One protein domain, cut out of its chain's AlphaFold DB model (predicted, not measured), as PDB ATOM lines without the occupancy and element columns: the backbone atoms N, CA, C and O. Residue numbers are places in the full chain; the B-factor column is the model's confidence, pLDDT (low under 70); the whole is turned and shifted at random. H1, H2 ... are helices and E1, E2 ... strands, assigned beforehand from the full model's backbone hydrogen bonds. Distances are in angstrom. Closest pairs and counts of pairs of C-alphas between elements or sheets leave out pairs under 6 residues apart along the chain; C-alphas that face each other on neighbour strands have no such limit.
ATOM      1  N   ILE A 386     -32.107  18.924 190.760       88.00
ATOM      2  CA  ILE A 386     -31.355  19.218 191.986       88.00
ATOM      3  C   ILE A 386     -32.055  18.551 193.168       88.00
ATOM      4  O   ILE A 386     -33.151  18.952 193.555       88.00
ATOM      5  N   ILE A 387     -31.431  17.523 193.742       90.19
ATOM      6  CA  ILE A 387     -32.014  16.730 194.827       90.19
ATOM      7  C   ILE A 387     -31.067  16.720 196.023       90.19
ATOM      8  O   ILE A 387     -29.903  16.333 195.920       90.19
ATOM      9  N   ASN A 388     -31.587  17.101 197.188       90.06
ATOM     10  CA  ASN A 388     -30.884  16.933 198.452       90.06
ATOM     11  C   ASN A 388     -31.028  15.480 198.934       90.06
ATOM     12  O   ASN A 388     -32.126  15.034 199.257       90.06
ATOM     13  N   GLN A 389     -29.913  14.758 198.989       90.19
ATOM     14  CA  GLN A 389     -29.806  13.370 199.450       90.19
ATOM     15  C   GLN A 389     -28.987  13.263 200.748       90.19
ATOM     16  O   GLN A 389     -28.396  12.227 201.044       90.19
ATOM     17  N   THR A 390     -28.898  14.354 201.511       89.12
ATOM     18  CA  THR A 390     -28.126  14.414 202.756       89.12
ATOM     19  C   THR A 390     -28.643  13.399 203.769       89.12
ATOM     20  O   THR A 390     -29.818  13.417 204.135       89.12
ATOM     21  N   VAL A 391     -27.740  12.555 204.271       85.56
ATOM     22  CA  VAL A 391     -28.011  11.612 205.363       85.56
ATOM     23  C   VAL A 391     -27.377  12.168 206.634       85.56
ATOM     24  O   VAL A 391     -26.151  12.275 206.729       85.56
ATOM     25  N   LEU A 392     -28.207  12.553 207.608       85.06
ATOM     26  CA  LEU A 392     -27.753  13.235 208.826       85.06
ATOM     27  C   LEU A 392     -26.809  12.361 209.659       85.06
ATOM     28  O   LEU A 392     -25.817  12.861 210.185       85.06
ATOM     29  N   GLU A 393     -27.069  11.055 209.728       88.81
ATOM     30  CA  GLU A 393     -26.255  10.074 210.451       88.81
ATOM     31  C   GLU A 393     -24.845   9.959 209.862       88.81
ATOM     32  O   GLU A 393     -23.878   9.765 210.597       88.81
ATOM     33  N   ALA A 394     -24.716  10.135 208.543       87.50
ATOM     34  CA  ALA A 394     -23.431  10.138 207.854       87.50
ATOM     35  C   ALA A 394     -22.662  11.459 208.035       87.50
ATOM     36  O   ALA A 394     -21.480  11.513 207.709       87.50
ATOM     37  N   ARG A 395     -23.312  12.518 208.554       88.56
ATOM     38  CA  ARG A 395     -22.752  13.871 208.754       88.56
ATOM     39  C   ARG A 395     -22.078  14.438 207.496       88.56
ATOM     40  O   ARG A 395     -21.045  15.104 207.574       88.56
ATOM     41  N   VAL A 396     -22.665  14.160 206.334       88.62
ATOM     42  CA  VAL A 396     -22.186  14.586 205.014       88.62
ATOM     43  C   VAL A 396     -23.371  15.115 204.222       88.62
ATOM     44  O   VAL A 396     -24.360  14.406 204.017       88.62
ATOM     45  N   PHE A 397     -23.262  16.348 203.737       87.94
ATOM     46  CA  PHE A 397     -24.187  16.874 202.752       87.94
ATOM     47  C   PHE A 397     -24.012  16.124 201.447       87.94
ATOM     48  O   PHE A 397     -22.889  15.966 200.980       87.94
ATOM     49  N   THR A 398     -25.112  15.662 200.866       89.50
ATOM     50  CA  THR A 398     -25.093  14.997 199.563       89.50
ATOM     51  C   THR A 398     -26.090  15.695 198.658       89.50
ATOM     52  O   THR A 398     -27.286  15.703 198.946       89.50
ATOM     53  N   VAL A 399     -25.601  16.295 197.578       88.25
ATOM     54  CA  VAL A 399     -26.427  16.974 196.577       88.25
ATOM     55  C   VAL A 399     -26.252  16.264 195.250       88.25
ATOM     56  O   VAL A 399     -25.136  16.087 194.766       88.25
ATOM     57  N   TYR A 400     -27.372  15.852 194.676       89.31
ATOM     58  CA  TYR A 400     -27.443  15.265 193.353       89.31
ATOM     59  C   TYR A 400     -27.840  16.348 192.353       89.31
ATOM     60  O   TYR A 400     -28.875  16.992 192.524       89.31
ATOM     61  N   LEU A 401     -27.022  16.530 191.318       88.62
ATOM     62  CA  LEU A 401     -27.282  17.400 190.176       88.62
ATOM     63  C   LEU A 401     -27.354  16.535 188.918       88.62
ATOM     64  O   LEU A 401     -26.324  16.075 188.435       88.62
ATOM     65  N   GLY A 402     -28.555  16.299 188.399       88.12
ATOM     66  CA  GLY A 402     -28.774  15.466 187.215       88.12
ATOM     67  C   GLY A 402     -29.522  16.167 186.089       88.12
ATOM     68  O   GLY A 402     -29.813  17.361 186.168       88.12
ATOM     69  N   ASN A 403     -29.878  15.372 185.077       86.81
ATOM     70  CA  ASN A 403     -30.410  15.834 183.791       86.81
ATOM     71  C   ASN A 403     -29.383  16.658 182.988       86.81
ATOM     72  O   ASN A 403     -29.723  17.660 182.367       86.81
ATOM     73  N   LEU A 404     -28.109  16.252 183.054       86.81
ATOM     74  CA  LEU A 404     -27.020  16.870 182.304       86.81
ATOM     75  C   LEU A 404     -26.696  16.032 181.075       86.81
ATOM     76  O   LEU A 404     -26.601  14.806 181.149       86.81
ATOM     77  N   SER A 405     -26.532  16.707 179.949       81.88
ATOM     78  CA  SER A 405     -26.186  16.093 178.673       81.88
ATOM     79  C   SER A 405     -24.728  15.631 178.656       81.88
ATOM     80  O   SER A 405     -23.891  16.209 179.338       81.88
ATOM     81  N   TYR A 406     -24.402  14.587 177.882       77.56
ATOM     82  CA  TYR A 406     -23.037  14.038 177.805       77.56
ATOM     83  C   TYR A 406     -21.976  15.047 177.340       77.56
ATOM     84  O   TYR A 406     -20.801  14.847 177.616       77.56
ATOM     85  N   ASP A 407     -22.380  16.106 176.640       75.62
ATOM     86  CA  ASP A 407     -21.528  17.202 176.179       75.62
ATOM     87  C   ASP A 407     -21.308  18.293 177.246       75.62
ATOM     88  O   ASP A 407     -20.699  19.324 176.956       75.62
ATOM     89  N   VAL A 408     -21.789  18.080 178.477       80.75
ATOM     90  CA  VAL A 408     -21.622  19.000 179.607       80.75
ATOM     91  C   VAL A 408     -20.595  18.474 180.598       80.75
ATOM     92  O   VAL A 408     -20.835  17.510 181.321       80.75
ATOM     93  N   ASP A 409     -19.492  19.197 180.724       79.31
ATOM     94  CA  ASP A 409     -18.520  18.967 181.783       79.31
ATOM     95  C   ASP A 409     -18.695  19.975 182.915       79.31
ATOM     96  O   ASP A 409     -18.790  21.190 182.712       79.31
ATOM     97  N   LEU A 410     -18.696  19.471 184.148       80.06
ATOM     98  CA  LEU A 410     -18.555  20.328 185.311       80.06
ATOM     99  C   LEU A 410     -17.105  20.815 185.349       80.06
ATOM    100  O   LEU A 410     -16.188  20.004 185.408       80.06
ATOM    101  N   VAL A 411     -16.894  22.132 185.329       82.88
ATOM    102  CA  VAL A 411     -15.545  22.741 185.305       82.88
ATOM    103  C   VAL A 411     -15.119  23.347 186.642       82.88
ATOM    104  O   VAL A 411     -13.931  23.401 186.962       82.88
ATOM    105  N   ALA A 412     -16.083  23.794 187.441       85.12
ATOM    106  CA  ALA A 412     -15.851  24.360 188.758       85.12
ATOM    107  C   ALA A 412     -17.129  24.297 189.595       85.12
ATOM    108  O   ALA A 412     -18.239  24.270 189.061       85.12
ATOM    109  N   VAL A 413     -16.965  24.326 190.914       83.50
ATOM    110  CA  VAL A 413     -18.070  24.416 191.873       83.50
ATOM    111  C   VAL A 413     -17.823  25.604 192.790       83.50
ATOM    112  O   VAL A 413     -16.699  25.817 193.237       83.50
ATOM    113  N   LYS A 414     -18.866  26.379 193.086       85.25
ATOM    114  CA  LYS A 414     -18.795  27.482 194.045       85.25
ATOM    115  C   LYS A 414     -19.665  27.178 195.257       85.25
ATOM    116  O   LYS A 414     -20.879  27.090 195.116       85.25
ATOM    117  N   LEU A 415     -19.049  27.047 196.430       83.31
ATOM    118  CA  LEU A 415     -19.715  26.744 197.702       83.31
ATOM    119  C   LEU A 415     -19.441  27.879 198.688       83.31
ATOM    120  O   LEU A 415     -18.278  28.224 198.899       83.31
ATOM    121  N   ASN A 416     -20.483  28.500 199.255       82.81
ATOM    122  CA  ASN A 416     -20.352  29.632 200.189       82.81
ATOM    123  C   ASN A 416     -19.344  30.727 199.768       82.81
ATOM    124  O   ASN A 416     -18.618  31.290 200.583       82.81
ATOM    125  N   GLY A 417     -19.266  31.042 198.473       80.69
ATOM    126  CA  GLY A 417     -18.343  32.064 197.961       80.69
ATOM    127  C   GLY A 417     -16.935  31.567 197.615       80.69
ATOM    128  O   GLY A 417     -16.210  32.294 196.937       80.69
ATOM    129  N   HIS A 418     -16.576  30.337 197.983       82.50
ATOM    130  CA  HIS A 418     -15.312  29.696 197.626       82.50
ATOM    131  C   HIS A 418     -15.449  28.921 196.313       82.50
ATOM    132  O   HIS A 418     -16.366  28.117 196.158       82.50
ATOM    133  N   ASN A 419     -14.537  29.164 195.370       85.31
ATOM    134  CA  ASN A 419     -14.471  28.435 194.105       85.31
ATOM    135  C   ASN A 419     -13.542  27.226 194.248       85.31
ATOM    136  O   ASN A 419     -12.431  27.365 194.751       85.31
ATOM    137  N   PHE A 420     -13.983  26.084 193.739       83.06
ATOM    138  CA  PHE A 420     -13.247  24.829 193.692       83.06
ATOM    139  C   PHE A 420     -13.084  24.400 192.241       83.06
ATOM    140  O   PHE A 420     -14.066  24.314 191.498       83.06
ATOM    141  N   THR A 421     -11.854  24.096 191.842       85.94
ATOM    142  CA  THR A 421     -11.594  23.324 190.621       85.94
ATOM    143  C   THR A 421     -12.105  21.893 190.796       85.94
ATOM    144  O   THR A 421     -12.262  21.412 191.919       85.94
ATOM    145  N   ILE A 422     -12.326  21.159 189.704       79.81
ATOM    146  CA  ILE A 422     -12.770  19.753 189.785       79.81
ATOM    147  C   ILE A 422     -11.795  18.876 190.556       79.81
ATOM    148  O   ILE A 422     -12.211  18.005 191.313       79.81
ATOM    149  N   LEU A 423     -10.493  19.125 190.424       82.25
ATOM    150  CA  LEU A 423      -9.484  18.350 191.138       82.25
ATOM    151  C   LEU A 423      -9.563  18.581 192.658       82.25
ATOM    152  O   LEU A 423      -9.361  17.649 193.435       82.25
ATOM    153  N   GLU A 424      -9.897  19.798 193.085       81.00
ATOM    154  CA  GLU A 424     -10.152  20.124 194.491       81.00
ATOM    155  C   GLU A 424     -11.493  19.554 194.963       81.00
ATOM    156  O   GLU A 424     -11.549  18.921 196.013       81.00
ATOM    157  N   ALA A 425     -12.549  19.677 194.156       76.25
ATOM    158  CA  ALA A 425     -13.872  19.139 194.467       76.25
ATOM    159  C   ALA A 425     -13.886  17.598 194.535       76.25
ATOM    160  O   ALA A 425     -14.587  17.019 195.364       76.25
ATOM    161  N   ASN A 426     -13.066  16.912 193.732       78.38
ATOM    162  CA  ASN A 426     -12.879  15.462 193.818       78.38
ATOM    163  C   ASN A 426     -12.263  15.050 195.160       78.38
ATOM    164  O   ASN A 426     -12.647  14.018 195.708       78.38
ATOM    165  N   LYS A 427     -11.360  15.861 195.736       75.00
ATOM    166  CA  LYS A 427     -10.857  15.624 197.103       75.00
ATOM    167  C   LYS A 427     -11.962  15.792 198.146       75.00
ATOM    168  O   LYS A 427     -11.944  15.084 199.148       75.00
ATOM    169  N   SER A 428     -12.927  16.671 197.888       68.62
ATOM    170  CA  SER A 428     -14.141  16.811 198.700       68.62
ATOM    171  C   SER A 428     -15.159  15.680 198.474       68.62
ATOM    172  O   SER A 428     -16.080  15.539 199.267       68.62
ATOM    173  N   GLY A 429     -14.971  14.813 197.469       73.06
ATOM    174  CA  GLY A 429     -15.820  13.642 197.215       73.06
ATOM    175  C   GLY A 429     -16.850  13.821 196.097       73.06
ATOM    176  O   GLY A 429     -17.868  13.125 196.103       73.06
ATOM    177  N   LEU A 430     -16.608  14.742 195.158       77.19
ATOM    178  CA  LEU A 430     -17.370  14.857 193.914       77.19
ATOM    179  C   LEU A 430     -17.212  13.587 193.058       77.19
ATOM    180  O   LEU A 430     -16.096  13.130 192.813       77.19
ATOM    181  N   VAL A 431     -18.330  13.018 192.602       75.06
ATOM    182  CA  VAL A 431     -18.347  11.824 191.743       75.06
ATOM    183  C   VAL A 431     -19.343  12.024 190.604       75.06
ATOM    184  O   VAL A 431     -20.490  12.403 190.840       75.06
ATOM    185  N   MET A 432     -18.918  11.748 189.370       74.38
ATOM    186  CA  MET A 432     -19.811  11.664 188.212       74.38
ATOM    187  C   MET A 432     -20.515  10.302 188.204       74.38
ATOM    188  O   MET A 432     -19.880   9.265 188.392       74.38
ATOM    189  N   VAL A 433     -21.825  10.307 187.978       75.56
ATOM    190  CA  VAL A 433     -22.666   9.109 187.943       75.56
ATOM    191  C   VAL A 433     -23.488   9.106 186.651       75.56
ATOM    192  O   VAL A 433     -24.281  10.026 186.439       75.56
ATOM    193  N   PRO A 434     -23.339   8.092 185.780       75.25
ATOM    194  CA  PRO A 434     -24.206   7.949 184.614       75.25
ATOM    195  C   PRO A 434     -25.632   7.576 185.048       75.25
ATOM    196  O   PRO A 434     -25.811   6.789 185.982       75.25
ATOM    197  N   GLN A 435     -26.656   8.117 184.377       74.00
ATOM    198  CA  GLN A 435     -28.031   7.672 184.611       74.00
ATOM    199  C   GLN A 435     -28.314   6.366 183.846       74.00
ATOM    200  O   GLN A 435     -27.921   6.239 182.686       74.00
ATOM    201  N   PRO A 436     -29.004   5.380 184.454       72.81
ATOM    202  CA  PRO A 436     -29.356   4.137 183.769       72.81
ATOM    203  C   PRO A 436     -30.199   4.390 182.512       72.81
ATOM    204  O   PRO A 436     -31.159   5.156 182.567       72.81
ATOM    205  N   ASN A 437     -29.880   3.699 181.411       62.56
ATOM    206  CA  ASN A 437     -30.625   3.729 180.140       62.56
ATOM    207  C   ASN A 437     -30.838   5.136 179.546       62.56
ATOM    208  O   ASN A 437     -31.828   5.374 178.860       62.56
ATOM    209  N   SER A 438     -29.925   6.072 179.816       65.19
ATOM    210  CA  SER A 438     -29.997   7.448 179.334       65.19
ATOM    211  C   SER A 438     -28.625   7.918 178.859       65.19
ATOM    212  O   SER A 438     -27.597   7.509 179.392       65.19
ATOM    213  N   THR A 439     -28.602   8.821 177.881       71.50
ATOM    214  CA  THR A 439     -27.392   9.564 177.481       71.50
ATOM    215  C   THR A 439     -27.088  10.734 178.423       71.50
ATOM    216  O   THR A 439     -26.245  11.579 178.121       71.50
ATOM    217  N   LEU A 440     -27.844  10.851 179.514       81.88
ATOM    218  CA  LEU A 440     -27.685  11.877 180.528       81.88
ATOM    219  C   LEU A 440     -26.833  11.351 181.681       81.88
ATOM    220  O   LEU A 440     -26.880  10.174 182.049       81.88
ATOM    221  N   HIS A 441     -26.085  12.250 182.297       86.12
ATOM    222  CA  HIS A 441     -25.331  11.969 183.504       86.12
ATOM    223  C   HIS A 441     -25.723  12.930 184.625       86.12
ATOM    224  O   HIS A 441     -26.553  13.836 184.479       86.12
ATOM    225  N   ALA A 442     -25.146  12.676 185.789       88.06
ATOM    226  CA  ALA A 442     -25.304  13.490 186.969       88.06
ATOM    227  C   ALA A 442     -23.981  13.613 187.718       88.06
ATOM    228  O   ALA A 442     -23.097  12.766 187.604       88.06
ATOM    229  N   TYR A 443     -23.879  14.649 188.538       87.50
ATOM    230  CA  TYR A 443     -22.814  14.802 189.513       87.50
ATOM    231  C   TYR A 443     -23.396  14.678 190.914       87.50
ATOM    232  O   TYR A 443     -24.455  15.227 191.223       87.50
ATOM    233  N   ILE A 444     -22.683  13.959 191.775       88.75
ATOM    234  CA  ILE A 444     -22.969  13.894 193.201       88.75
ATOM    235  C   ILE A 444     -21.884  14.672 193.921       88.75
ATOM    236  O   ILE A 444     -20.723  14.263 193.936       88.75
ATOM    237  N   LEU A 445     -22.280  15.774 194.547       87.50
ATOM    238  CA  LEU A 445     -21.424  16.528 195.443       87.50
ATOM    239  C   LEU A 445     -21.621  16.009 196.867       87.50
ATOM    240  O   LEU A 445     -22.737  16.015 197.389       87.50
ATOM    241  N   ARG A 446     -20.524  15.592 197.499       88.00
ATOM    242  CA  ARG A 446     -20.477  15.250 198.921       88.00
ATOM    243  C   ARG A 446     -19.656  16.302 199.653       88.00
ATOM    244  O   ARG A 446     -18.588  16.658 199.181       88.00
ATOM    245  N   VAL A 447     -20.156  16.814 200.775       86.56
ATOM    246  CA  VAL A 447     -19.431  17.786 201.611       86.56
ATOM    247  C   VAL A 447     -19.586  17.392 203.081       86.56
ATOM    248  O   VAL A 447     -20.702  17.426 203.607       86.56
ATOM    249  N   PRO A 448     -18.511  16.980 203.773       87.62
ATOM    250  CA  PRO A 448     -18.569  16.683 205.201       87.62
ATOM    251  C   PRO A 448     -19.033  17.890 206.026       87.62
ATOM    252  O   PRO A 448     -18.653  19.021 205.749       87.62
ATOM    253  N   PHE A 449     -19.809  17.667 207.088       87.44
ATOM    254  CA  PHE A 449     -20.303  18.755 207.951       87.44
ATOM    255  C   PHE A 449     -19.194  19.504 208.702       87.44
ATOM    256  O   PHE A 449     -19.421  20.611 209.182       87.44
ATOM    257  N   GLU A 450     -18.026  18.880 208.851       85.44
ATOM    258  CA  GLU A 450     -16.846  19.474 209.486       85.44
ATOM    259  C   GLU A 450     -15.905  20.142 208.461       85.44
ATOM    260  O   GLU A 450     -14.822  20.587 208.835       85.44
ATOM    261  N   ASP A 451     -16.283  20.197 207.177       83.88
ATOM    262  CA  ASP A 451     -15.516  20.921 206.160       83.88
ATOM    263  C   ASP A 451     -15.522  22.431 206.455       83.88
ATOM    264  O   ASP A 451     -16.519  22.990 206.915       83.88
ATOM    265  N   ALA A 452     -14.407  23.105 206.168       82.44
ATOM    266  CA  ALA A 452     -14.235  24.532 206.413       82.44
ATOM    267  C   ALA A 452     -15.231  25.405 205.631       82.44
ATOM    268  O   ALA A 452     -15.520  26.523 206.059       82.44
ATOM    269  N   VAL A 453     -15.771  24.909 204.510       82.12
ATOM    270  CA  VAL A 453     -16.801  25.633 203.751       82.12
ATOM    271  C   VAL A 453     -18.174  25.599 204.406       82.12
ATOM    272  O   VAL A 453     -19.021  26.411 204.047       82.12
ATOM    273  N   VAL A 454     -18.429  24.686 205.346       84.31
ATOM    274  CA  VAL A 454     -19.740  24.541 205.983       84.31
ATOM    275  C   VAL A 454     -19.881  25.544 207.123       84.31
ATOM    276  O   VAL A 454     -19.122  25.550 208.092       84.31
ATOM    277  N   HIS A 455     -20.917  26.376 207.058       83.88
ATOM    278  CA  HIS A 455     -21.258  27.264 208.159       83.88
ATOM    279  C   HIS A 455     -21.962  26.486 209.269       83.88
ATOM    280  O   HIS A 455     -22.994  25.851 209.049       83.88
ATOM    281  N   LYS A 456     -21.405  26.573 210.480       82.56
ATOM    282  CA  LYS A 456     -21.938  25.942 211.688       82.56
ATOM    283  C   LYS A 456     -22.499  27.005 212.624       82.56
ATOM    284  O   LYS A 456     -21.763  27.819 213.177       82.56
ATOM    285  N   LEU A 457     -23.808  26.971 212.829       83.44
ATOM    286  CA  LEU A 457     -24.516  27.811 213.788       83.44
ATOM    287  C   LEU A 457     -24.933  26.965 214.988       83.44
ATOM    288  O   LEU A 457     -25.582  25.931 214.842       83.44
ATOM    289  N   VAL A 458     -24.576  27.414 216.191       81.19
ATOM    290  CA  VAL A 458     -24.998  26.773 217.441       81.19
ATOM    291  C   VAL A 458     -26.131  27.590 218.042       81.19
ATOM    292  O   VAL A 458     -25.957  28.766 218.361       81.19
ATOM    293  N   LYS A 459     -27.302  26.971 218.205       76.44
ATOM    294  CA  LYS A 459     -28.477  27.596 218.818       76.44
ATOM    295  C   LYS A 459     -28.916  26.754 220.017       76.44
ATOM    296  O   LYS A 459     -29.725  25.837 219.898       76.44
ATOM    297  N   GLY A 460     -28.330  27.039 221.182       78.81
ATOM    298  CA  GLY A 460     -28.506  26.217 222.384       78.81
ATOM    299  C   GLY A 460     -27.816  24.857 222.232       78.81
ATOM    300  O   GLY A 460     -26.613  24.808 222.002       78.81
ATOM    301  N   THR A 461     -28.571  23.760 222.339       73.25
ATOM    302  CA  THR A 461     -28.088  22.383 222.098       73.25
ATOM    303  C   THR A 461     -28.218  21.929 220.638       73.25
ATOM    304  O   THR A 461     -27.813  20.816 220.308       73.25
ATOM    305  N   ILE A 462     -28.777  22.768 219.757       71.88
ATOM    306  CA  ILE A 462     -29.001  22.451 218.343       71.88
ATOM    307  C   ILE A 462     -27.832  22.978 217.509       71.88
ATOM    308  O   ILE A 462     -27.490  24.162 217.577       71.88
ATOM    309  N   TYR A 463     -27.259  22.102 216.686       74.38
ATOM    310  CA  TYR A 463     -26.286  22.459 215.660       74.38
ATOM    311  C   TYR A 463     -26.990  22.567 214.306       74.38
ATOM    312  O   TYR A 463     -27.645  21.620 213.874       74.38
ATOM    313  N   ILE A 464     -26.848  23.712 213.646       75.94
ATOM    314  CA  ILE A 464     -27.352  23.980 212.298       75.94
ATOM    315  C   ILE A 464     -26.143  24.052 211.367       75.94
ATOM    316  O   ILE A 464     -25.188  24.773 211.656       75.94
ATOM    317  N   TYR A 465     -26.192  23.309 210.266       76.38
ATOM    318  CA  TYR A 465     -25.158  23.283 209.234       76.38
ATOM    319  C   TYR A 465     -25.765  23.796 207.918       76.38
ATOM    320  O   TYR A 465     -26.892  23.421 207.591       76.38
ATOM    321  N   SER A 466     -25.045  24.633 207.167       74.31
ATOM    322  CA  SER A 466     -25.479  25.150 205.855       74.31
ATOM    323  C   SER A 466     -24.289  25.444 204.941       74.31
ATOM    324  O   SER A 466     -23.249  25.889 205.439       74.31
ATOM    325  N   PHE A 467     -24.448  25.260 203.627       67.38
ATOM    326  CA  PHE A 467     -23.448  25.650 202.630       67.38
ATOM    327  C   PHE A 467     -24.031  26.047 201.274       67.38
ATOM    328  O   PHE A 467     -25.235  25.761 201.072       67.38
TER     329      PHE A 467
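What this domain is: This is residues 386 to 467 of the 467 residues of an uncharacterized protein of Hucho hucho (huchen) (UniProt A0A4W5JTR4). A long, narrow antiparallel sheet of four strands has the two long strands E2 and E6 side by side in its middle and short E1 and E5 at its edges. Over one face sits the short helix H1, with the small hairpin E3 and E4 beside H1; the hairpin E7 and E8 lengthens the whole at one end, and its residues 458 to 463 stick out. The 82 printed residues, mostly strand by class, run E1 E2 E3 E4 H1 E5 E6 E7 E8, and the large sheet's order is E1 - E2 - E6 - E5. The whole is only just loose, close to compact, with a radius of gyration of the C-alphas of 14.2 A and spans of 48 by 25 by 17 A.

How they stand to each other: E2, residues 396 to 405, and E6, residues 440 to 448, are antiparallel neighbours at 164 degrees, with N 399 and O 445 2.9 A apart. E1, residues 386 to 388, is an edge strand beside E2, with N 387 and O 400 2.9 A apart. E5, residues 431 to 434, is the other edge strand and forms a hairpin with E6, with N 433 and O 442 2.8 A apart. The sheet is twisted, its C-alphas lying up to 4.1 A off its best plane. H1, residues 422 to 428, is on this sheet at a height of 8.2 A; its closest C-alphas to E6 are those of Ser 428 and Val 447, 6.1 A apart. In H1, 2 of 3 O i to N i+4 pairs are within hydrogen-bond range. E3, residues 412 to 415, and E4, residues 418 to 421, form a hairpin, with N 413 and O 420 3.0 A apart. The closest C-alphas of E3 and H1 are those of Ala 412 and Ile 422, 5.6 A apart, while E3 and E6 are apart. E7, residues 455 to 459, and E8, residues 462 to 466, form a hairpin, with N 457 and O 464 2.8 A apart; E6 and E8 are apart.

Where its parts are: E1 begins at C-alpha 386, (-31.355, 19.218, 191.986), and E8 ends at C-alpha 466, (-25.479, 25.150, 205.855). E2 and E6 are each 26.7 A long, E7 12.9 A and E8 13.3 A.

The domain as a whole: The C-alphas of Thr 439 and Gly 460, the two farthest apart, are 47.9 A from each other. The printed part has no cut and no long link. Its mean pLDDT is 81.7, with residues 428, 437 to 438 and 467 under 70.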